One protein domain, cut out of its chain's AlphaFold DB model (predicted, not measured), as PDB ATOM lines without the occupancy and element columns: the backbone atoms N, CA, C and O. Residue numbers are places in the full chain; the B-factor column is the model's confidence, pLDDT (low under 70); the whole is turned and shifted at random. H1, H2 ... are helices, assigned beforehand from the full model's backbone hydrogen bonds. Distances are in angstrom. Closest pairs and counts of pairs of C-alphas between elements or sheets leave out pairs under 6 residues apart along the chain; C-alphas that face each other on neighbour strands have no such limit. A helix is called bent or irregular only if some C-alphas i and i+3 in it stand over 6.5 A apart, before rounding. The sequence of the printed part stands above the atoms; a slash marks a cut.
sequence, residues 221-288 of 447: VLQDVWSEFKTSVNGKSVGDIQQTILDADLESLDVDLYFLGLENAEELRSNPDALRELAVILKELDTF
ATOM      1  N   VAL A 221     593.164 402.600 386.086       68.88
ATOM      2  CA  VAL A 221     591.784 402.122 386.282       68.88
ATOM      3  C   VAL A 221     591.714 400.819 387.097       68.88
ATOM      4  O   VAL A 221     590.872 400.674 387.982       68.88
ATOM      5  N   LEU A 222     592.617 399.859 386.853       74.88
ATOM      6  CA  LEU A 222     592.676 398.618 387.640       74.88
ATOM      7  C   LEU A 222     593.154 398.877 389.071       74.88
ATOM      8  O   LEU A 222     592.753 398.166 389.994       74.88
ATOM      9  N   GLN A 223     594.003 399.884 389.260       74.19
ATOM     10  CA  GLN A 223     594.508 400.286 390.564       74.19
ATOM     11  C   GLN A 223     593.456 401.050 391.379       74.19
ATOM     12  O   GLN A 223     593.366 400.798 392.582       74.19
ATOM     13  N   ASP A 224     592.624 401.891 390.767       75.06
ATOM     14  CA  ASP A 224     591.491 402.555 391.430       75.06
ATOM     15  C   ASP A 224     590.490 401.511 391.936       75.06
ATOM     16  O   ASP A 224     590.196 401.427 393.134       75.06
ATOM     17  N   VAL A 225     590.085 400.600 391.044       79.06
ATOM     18  CA  VAL A 225     589.244 399.442 391.376       79.06
ATOM     19  C   VAL A 225     589.871 398.611 392.503       79.06
ATOM     20  O   VAL A 225     589.198 398.244 393.470       79.06
ATOM     21  N   TRP A 226     591.166 398.299 392.419       82.31
ATOM     22  CA  TRP A 226     591.840 397.528 393.461       82.31
ATOM     23  C   TRP A 226     591.902 398.272 394.795       82.31
ATOM     24  O   TRP A 226     591.658 397.669 395.838       82.31
ATOM     25  N   SER A 227     592.217 399.564 394.791       79.56
ATOM     26  CA  SER A 227     592.425 400.361 396.004       79.56
ATOM     27  C   SER A 227     591.170 400.428 396.864       79.56
ATOM     28  O   SER A 227     591.274 400.266 398.085       79.56
ATOM     29  N   GLU A 228     590.005 400.553 396.228       83.69
ATOM     30  CA  GLU A 228     588.706 400.555 396.901       83.69
ATOM     31  C   GLU A 228     588.340 399.179 397.471       83.69
ATOM     32  O   GLU A 228     587.861 399.053 398.603       83.69
ATOM     33  N   PHE A 229     588.619 398.105 396.728       84.75
ATOM     34  CA  PHE A 229     588.132 396.777 397.094       84.75
ATOM     35  C   PHE A 229     589.141 395.900 397.849       84.75
ATOM     36  O   PHE A 229     588.699 394.976 398.541       84.75
ATOM     37  N   LYS A 230     590.457 396.168 397.811       85.25
ATOM     38  CA  LYS A 230     591.538 395.260 398.277       85.25
ATOM     39  C   LYS A 230     591.311 394.643 399.652       85.25
ATOM     40  O   LYS A 230     591.445 393.434 399.836       85.25
ATOM     41  N   THR A 231     590.908 395.456 400.628       84.62
ATOM     42  CA  THR A 231     590.689 395.012 402.015       84.62
ATOM     43  C   THR A 231     589.471 394.099 402.127       84.62
ATOM     44  O   THR A 231     589.412 393.217 402.981       84.62
ATOM     45  N   SER A 232     588.489 394.310 401.255       86.19
ATOM     46  CA  SER A 232     587.211 393.617 401.274       86.19
ATOM     47  C   SER A 232     587.201 392.345 400.423       86.19
ATOM     48  O   SER A 232     586.364 391.488 400.684       86.19
ATOM     49  N   VAL A 233     588.117 392.174 399.462       84.69
ATOM     50  CA  VAL A 233     588.130 391.028 398.524       84.69
ATOM     51  C   VAL A 233     589.256 390.017 398.759       84.69
ATOM     52  O   VAL A 233     589.211 388.924 398.192       84.69
ATOM     53  N   ASN A 234     590.231 390.340 399.615       86.81
ATOM     54  CA  ASN A 234     591.398 389.495 399.877       86.81
ATOM     55  C   ASN A 234     591.009 388.046 400.224       86.81
ATOM     56  O   ASN A 234     590.265 387.793 401.178       86.81
ATOM     57  N   GLY A 235     591.499 387.091 399.428       83.38
ATOM     58  CA  GLY A 235     591.293 385.658 399.650       83.38
ATOM     59  C   GLY A 235     589.858 385.148 399.447       83.38
ATOM     60  O   GLY A 235     589.619 383.954 399.631       83.38
ATOM     61  N   LYS A 236     588.905 385.995 399.035       92.12
ATOM     62  CA  LYS A 236     587.498 385.612 398.826       92.12
ATOM     63  C   LYS A 236     587.275 384.831 397.527       92.12
ATOM     64  O   LYS A 236     588.113 384.848 396.621       92.12
ATOM     65  N   SER A 237     586.144 384.122 397.439       92.88
ATOM     66  CA  SER A 237     585.680 383.503 396.190       92.88
ATOM     67  C   SER A 237     585.018 384.540 395.275       92.88
ATOM     68  O   SER A 237     584.574 385.582 395.749       92.88
ATOM     69  N   VAL A 238     584.893 384.249 393.974       92.12
ATOM     70  CA  VAL A 238     584.223 385.159 393.017       92.12
ATOM     71  C   VAL A 238     582.803 385.510 393.478       92.12
ATOM     72  O   VAL A 238     582.428 386.674 393.437       92.12
ATOM     73  N   GLY A 239     582.036 384.541 393.990       93.50
ATOM     74  CA  GLY A 239     580.676 384.796 394.483       93.50
ATOM     75  C   GLY A 239     580.640 385.720 395.705       93.50
ATOM     76  O   GLY A 239     579.803 386.618 395.774       93.50
ATOM     77  N   ASP A 240     581.584 385.561 396.637       93.88
ATOM     78  CA  ASP A 240     581.683 386.441 397.809       93.88
ATOM     79  C   ASP A 240     582.133 387.857 397.422       93.88
ATOM     80  O   ASP A 240     581.731 388.839 398.051       93.88
ATOM     81  N   ILE A 241     582.963 387.975 396.381       93.75
ATOM     82  CA  ILE A 241     583.377 389.262 395.812       93.75
ATOM     83  C   ILE A 241     582.179 389.951 395.153       93.75
ATOM     84  O   ILE A 241     581.934 391.116 395.448       93.75
ATOM     85  N   GLN A 242     581.373 389.240 394.355       92.06
ATOM     86  CA  GLN A 242     580.144 389.796 393.768       92.06
ATOM     87  C   GLN A 242     579.201 390.347 394.841       92.06
ATOM     88  O   GLN A 242     578.692 391.456 394.697       92.06
ATOM     89  N   GLN A 243     579.010 389.611 395.940       91.75
ATOM     90  CA  GLN A 243     578.191 390.092 397.053       91.75
ATOM     91  C   GLN A 243     578.800 391.337 397.713       91.75
ATOM     92  O   GLN A 243     578.084 392.286 398.007       91.75
ATOM     93  N   THR A 244     580.126 391.369 397.879       90.50
ATOM     94  CA  THR A 244     580.843 392.527 398.437       90.50
ATOM     95  C   THR A 244     580.662 393.781 397.571       90.50
ATOM     96  O   THR A 244     580.449 394.858 398.116       90.50
ATOM     97  N   ILE A 245     580.695 393.643 396.241       88.56
ATOM     98  CA  ILE A 245     580.446 394.745 395.295       88.56
ATOM     99  C   ILE A 245     578.988 395.220 395.386       88.56
ATOM    100  O   ILE A 245     578.731 396.420 395.399       88.56
ATOM    101  N   LEU A 246     578.022 394.296 395.472       87.81
ATOM    102  CA  LEU A 246     576.597 394.638 395.582       87.81
ATOM    103  C   LEU A 246     576.253 395.361 396.889       87.81
ATOM    104  O   LEU A 246     575.400 396.249 396.885       87.81
ATOM    105  N   ASP A 247     576.913 394.983 397.982       88.12
ATOM    106  CA  ASP A 247     576.719 395.581 399.303       88.12
ATOM    107  C   ASP A 247     577.443 396.933 399.454       88.12
ATOM    108  O   ASP A 247     577.190 397.662 400.418       88.12
ATOM    109  N   ALA A 248     578.340 397.277 398.524       85.38
ATOM    110  CA  ALA A 248     579.080 398.529 398.538       85.38
ATOM    111  C   ALA A 248     578.224 399.718 398.069       85.38
ATOM    112  O   ALA A 248     577.354 399.613 397.192       85.38
ATOM    113  N   ASP A 249     578.517 400.891 398.632       81.50
ATOM    114  CA  ASP A 249     577.960 402.158 398.164       81.50
ATOM    115  C   ASP A 249     578.721 402.646 396.926       81.50
ATOM    116  O   ASP A 249     579.561 403.539 396.997       81.50
ATOM    117  N   LEU A 250     578.439 402.011 395.788       74.31
ATOM    118  CA  LEU A 250     579.117 402.264 394.516       74.31
ATOM    119  C   LEU A 250     578.992 403.716 394.017       74.31
ATOM    120  O   LEU A 250     579.811 404.133 393.214       74.31
ATOM    121  N   GLU A 251     577.994 404.481 394.473       72.44
ATOM    122  CA  GLU A 251     577.851 405.908 394.125       72.44
ATOM    123  C   GLU A 251     578.868 406.793 394.861       72.44
ATOM    124  O   GLU A 251     579.140 407.914 394.438       72.44
ATOM    125  N   SER A 252     579.419 406.291 395.971       73.25
ATOM    126  CA  SER A 252     580.452 406.963 396.766       73.25
ATOM    127  C   SER A 252     581.878 406.552 396.393       73.25
ATOM    128  O   SER A 252     582.824 407.198 396.841       73.25
ATOM    129  N   LEU A 253     582.027 405.484 395.603       68.50
ATOM    130  CA  LEU A 253     583.317 404.987 395.145       68.50
ATOM    131  C   LEU A 253     583.735 405.752 393.886       68.50
ATOM    132  O   LEU A 253     582.996 405.780 392.904       68.50
ATOM    133  N   ASP A 254     584.926 406.343 393.907       69.50
ATOM    134  CA  ASP A 254     585.529 407.000 392.743       69.50
ATOM    135  C   ASP A 254     586.190 405.943 391.845       69.50
ATOM    136  O   ASP A 254     587.408 405.816 391.783       69.50
ATOM    137  N   VAL A 255     585.365 405.075 391.251       69.06
ATOM    138  CA  VAL A 255     585.823 403.930 390.454       69.06
ATOM    139  C   VAL A 255     585.412 404.116 389.004       69.06
ATOM    140  O   VAL A 255     584.223 404.131 388.679       69.06
ATOM    141  N   ASP A 256     586.405 404.188 388.124       72.25
ATOM    142  CA  ASP A 256     586.193 404.189 386.683       72.25
ATOM    143  C   ASP A 256     585.804 402.774 386.200       72.25
ATOM    144  O   ASP A 256     586.557 401.810 386.351       72.25
ATOM    145  N   LEU A 257     584.598 402.639 385.634       75.56
ATOM    146  CA  LEU A 257     584.056 401.387 385.084       75.56
ATOM    147  C   LEU A 257     584.053 401.356 383.545       75.56
ATOM    148  O   LEU A 257     583.529 400.405 382.953       75.56
ATOM    149  N   TYR A 258     584.657 402.344 382.876       75.50
ATOM    150  CA  TYR A 258     584.689 402.426 381.414       75.50
ATOM    151  C   TYR A 258     585.410 401.237 380.773       75.50
ATOM    152  O   TYR A 258     585.068 400.851 379.655       75.50
ATOM    153  N   PHE A 259     586.343 400.592 381.481       73.38
ATOM    154  CA  PHE A 259     586.996 399.364 381.007       73.38
ATOM    155  C   PHE A 259     586.030 398.173 380.854       73.38
ATOM    156  O   PHE A 259     586.327 397.243 380.110       73.38
ATOM    157  N   LEU A 260     584.864 398.214 381.508       76.81
ATOM    158  CA  LEU A 260     583.759 397.262 381.326       76.81
ATOM    159  C   LEU A 260     582.715 397.759 380.308       76.81
ATOM    160  O   LEU A 260     581.684 397.116 380.113       76.81
ATOM    161  N   GLY A 261     582.946 398.916 379.680       76.69
ATOM    162  CA  GLY A 261     581.986 399.571 378.793       76.69
ATOM    163  C   GLY A 261     580.749 400.114 379.512       76.69
ATOM    164  O   GLY A 261     579.697 400.219 378.885       76.69
ATOM    165  N   LEU A 262     580.858 400.415 380.811       81.94
ATOM    166  CA  LEU A 262     579.767 400.940 381.635       81.94
ATOM    167  C   LEU A 262     579.973 402.429 381.921       81.94
ATOM    168  O   LEU A 262     581.098 402.863 382.162       81.94
ATOM    169  N   GLU A 263     578.888 403.199 381.947       76.38
ATOM    170  CA  GLU A 263     578.942 404.641 382.227       76.38
ATOM    171  C   GLU A 263     578.798 404.966 383.719       76.38
ATOM    172  O   GLU A 263     579.166 406.056 384.156       76.38
ATOM    173  N   ASN A 264     578.212 404.062 384.513       78.56
ATOM    174  CA  ASN A 264     577.940 404.301 385.929       78.56
ATOM    175  C   ASN A 264     577.713 403.006 386.735       78.56
ATOM    176  O   ASN A 264     577.546 401.906 386.205       78.56
ATOM    177  N   ALA A 265     577.656 403.160 388.057       78.38
ATOM    178  CA  ALA A 265     577.427 402.078 389.010       78.38
ATOM    179  C   ALA A 265     576.034 401.410 388.926       78.38
ATOM    180  O   ALA A 265     575.878 400.255 389.334       78.38
ATOM    181  N   GLU A 266     575.007 402.105 388.427       80.19
ATOM    182  CA  GLU A 266     573.653 401.546 388.293       80.19
ATOM    183  C   GLU A 266     573.598 400.498 387.168       80.19
ATOM    184  O   GLU A 266     572.971 399.440 387.312       80.19
ATOM    185  N   GLU A 267     574.340 400.731 386.084       84.19
ATOM    186  CA  GLU A 267     574.537 399.758 385.004       84.19
ATOM    187  C   GLU A 267     575.258 398.500 385.498       84.19
ATOM    188  O   GLU A 267     574.860 397.387 385.154       84.19
ATOM    189  N   LEU A 268     576.245 398.647 386.387       84.62
ATOM    190  CA  LEU A 268     576.930 397.505 386.997       84.62
ATOM    191  C   LEU A 268     575.973 396.644 387.840       84.62
ATOM    192  O   LEU A 268     575.989 395.417 387.740       84.62
ATOM    193  N   ARG A 269     575.100 397.264 388.648       81.12
ATOM    194  CA  ARG A 269     574.120 396.538 389.486       81.12
ATOM    195  C   ARG A 269     573.073 395.788 388.666       81.12
ATOM    196  O   ARG A 269     572.573 394.752 389.104       81.12
ATOM    197  N   SER A 270     572.714 396.324 387.505       84.88
ATOM    198  CA  SER A 270     571.689 395.759 386.623       84.88
ATOM    199  C   SER A 270     572.244 394.791 385.570       84.88
ATOM    200  O   SER A 270     571.453 394.118 384.905       84.88
ATOM    201  N   ASN A 271     573.573 394.653 385.469       89.50
ATOM    202  CA  ASN A 271     574.265 393.766 384.537       89.50
ATOM    203  C   ASN A 271     575.023 392.632 385.271       89.50
ATOM    204  O   ASN A 271     576.164 392.813 385.705       89.50
ATOM    205  N   PRO A 272     574.425 391.427 385.393       89.00
ATOM    206  CA  PRO A 272     575.047 390.291 386.078       89.00
ATOM    207  C   PRO A 272     576.369 389.826 385.460       89.00
ATOM    208  O   PRO A 272     577.220 389.299 386.181       89.00
ATOM    209  N   ASP A 273     576.533 390.000 384.147       89.69
ATOM    210  CA  ASP A 273     577.733 389.577 383.430       89.69
ATOM    211  C   ASP A 273     578.897 390.524 383.743       89.69
ATOM    212  O   ASP A 273     579.955 390.054 384.158       89.69
ATOM    213  N   ALA A 274     578.670 391.843 383.697       87.88
ATOM    214  CA  ALA A 274     579.685 392.833 384.069       87.88
ATOM    215  C   ALA A 274     580.056 392.767 385.562       87.88
ATOM    216  O   ALA A 274     581.226 392.863 385.925       87.88
ATOM    217  N   LEU A 275     579.081 392.516 386.447       90.19
ATOM    218  CA  LEU A 275     579.345 392.288 387.873       90.19
ATOM    219  C   LEU A 275     580.226 391.052 388.100       90.19
ATOM    220  O   LEU A 275     581.119 391.054 388.951       90.19
ATOM    221  N   ARG A 276     579.958 389.967 387.368       91.38
ATOM    222  CA  ARG A 276     580.779 388.756 387.426       91.38
ATOM    223  C   ARG A 276     582.180 389.019 386.892       91.38
ATOM    224  O   ARG A 276     583.137 388.542 387.492       91.38
ATOM    225  N   GLU A 277     582.293 389.749 385.792       89.75
ATOM    226  CA  GLU A 277     583.566 390.113 385.179       89.75
ATOM    227  C   GLU A 277     584.430 390.952 386.123       89.75
ATOM    228  O   GLU A 277     585.569 390.571 386.394       89.75
ATOM    229  N   LEU A 278     583.862 391.991 386.745       89.25
ATOM    230  CA  LEU A 278     584.540 392.787 387.771       89.25
ATOM    231  C   LEU A 278     585.009 391.927 388.952       89.25
ATOM    232  O   LEU A 278     586.134 392.070 389.427       89.25
ATOM    233  N   ALA A 279     584.171 390.998 389.418       91.00
ATOM    234  CA  ALA A 279     584.540 390.099 390.507       91.00
ATOM    235  C   ALA A 279     585.664 389.119 390.125       91.00
ATOM    236  O   ALA A 279     586.485 388.768 390.974       91.00
ATOM    237  N   VAL A 280     585.719 388.682 388.862       90.31
ATOM    238  CA  VAL A 280     586.833 387.883 388.329       90.31
ATOM    239  C   VAL A 280     588.107 388.725 388.269       90.31
ATOM    240  O   VAL A 280     589.134 388.267 388.758       90.31
ATOM    241  N   ILE A 281     588.032 389.962 387.780       87.69
ATOM    242  CA  ILE A 281     589.172 390.886 387.704       87.69
ATOM    243  C   ILE A 281     589.734 391.179 389.096       87.69
ATOM    244  O   ILE A 281     590.926 391.010 389.331       87.69
ATOM    245  N   LEU A 282     588.881 391.509 390.067       88.06
ATOM    246  CA  LEU A 282     589.295 391.695 391.462       88.06
ATOM    247  C   LEU A 282     589.914 390.428 392.062       88.06
ATOM    248  O   LEU A 282     590.826 390.517 392.886       88.06
ATOM    249  N   LYS A 283     589.455 389.240 391.647       88.62
ATOM    250  CA  LYS A 283     590.051 387.974 392.082       88.62
ATOM    251  C   LYS A 283     591.426 387.728 391.461       88.62
ATOM    252  O   LYS A 283     592.322 387.206 392.132       88.62
ATOM    253  N   GLU A 284     591.586 388.067 390.190       85.00
ATOM    254  CA  GLU A 284     592.854 388.000 389.470       85.00
ATOM    255  C   GLU A 284     593.864 388.988 390.064       85.00
ATOM    256  O   GLU A 284     594.984 388.577 390.360       85.00
ATOM    257  N   LEU A 285     593.448 390.223 390.371       81.62
ATOM    258  CA  LEU A 285     594.253 391.230 391.072       81.62
ATOM    259  C   LEU A 285     594.642 390.776 392.487       81.62
ATOM    260  O   LEU A 285     595.814 390.844 392.848       81.62
ATOM    261  N   ASP A 286     593.712 390.222 393.273       83.94
ATOM    262  CA  ASP A 286     594.018 389.608 394.578       83.94
ATOM    263  C   ASP A 286     595.069 388.497 394.445       83.94
ATOM    264  O   ASP A 286     595.985 388.381 395.258       83.94
ATOM    265  N   THR A 287     594.957 387.672 393.407       80.56
ATOM    266  CA  THR A 287     595.917 386.595 393.149       80.56
ATOM    267  C   THR A 287     597.275 387.158 392.737       80.56
ATOM    268  O   THR A 287     598.289 386.725 393.280       80.56
ATOM    269  N   PHE A 288     597.304 388.165 391.863       77.31
ATOM    270  CA  PHE A 288     598.514 388.884 391.474       77.31
ATOM    271  C   PHE A 288     599.217 389.485 392.696       77.31
ATOM    272  O   PHE A 288     600.377 389.169 392.961       77.31
TER     273      PHE A 288
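AT A GLANCE: This is residues 221 to 288 of the 447 residues of an uncharacterized protein of Pseudomonadales bacterium (UniProt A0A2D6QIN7). One long helix, H4, runs along a small compact body; H2 crosses it, H1 packs on its residues 282 to 286, and short H3 lies by its first residues. A long loop, residues 248 to 264, winds round the outside from H2 to H3. The printed part has 68 residues, with four named helices, H1 to H4 in chain order, and no named strand, an all-helix class. It is compact, with a radius of gyration of the C-alphas of 10.6 A, and spans 28 by 21 by 19 A.

IN THESE COORDINATES: Find C-alpha 272 at (575.047, 390.291, 386.078); from there H4 runs 24.1 A to C-alpha 288 at (598.514, 388.884, 391.474). H2 is residues 238 to 247, 14.3 A. H1, residues 221 to 233, begins at (591.784, 402.122, 386.282) and is 16.9 A long; it is irregular, with C-alphas 228 and 231 7.8 A apart. H3 is residues 265 to 270, 8.9 A.

HOW THE PARTS SIT: Begin at H4, the hub, which touches the three other helices; the packing is mostly crossed, with no shallow tilt among the touching pairs. H2 touches it at a steep tilt of 65 degrees, opposite ways; the closest C-alphas, of Gln 242 and Ala 279, are 5.5 A apart. H1 touches residues 282 to 286 of H4, about perpendicular at 82 degrees, with the C-alphas of Trp 226 and Leu 282 closest at 6.7 A. H1 touches H2 with residues 232 to 233 alone; the C-alphas of Val 233 and Ile 241 are closest, at 5.8 A. H3 and H4 only just touch, with 3 pairs of C-alphas within 8 A, and only at the corner; the closest, of Leu 268 and Leu 275, are 5.8 A apart. H1 and H3 are apart. In H2, H3 and H4 every O i to N i+4 pair is within hydrogen-bond range; in H1, 7 of 9 are.

THE WHOLE: Look at Gly 235 and Glu 263 for the two C-alphas farthest apart, 28.6 A. The printed part has no cut. The link from H2 to H3 is long; the other two are tight. Mean pLDDT of the printed part is 83.2, with residue 221 and residues 253 to 255 under 70.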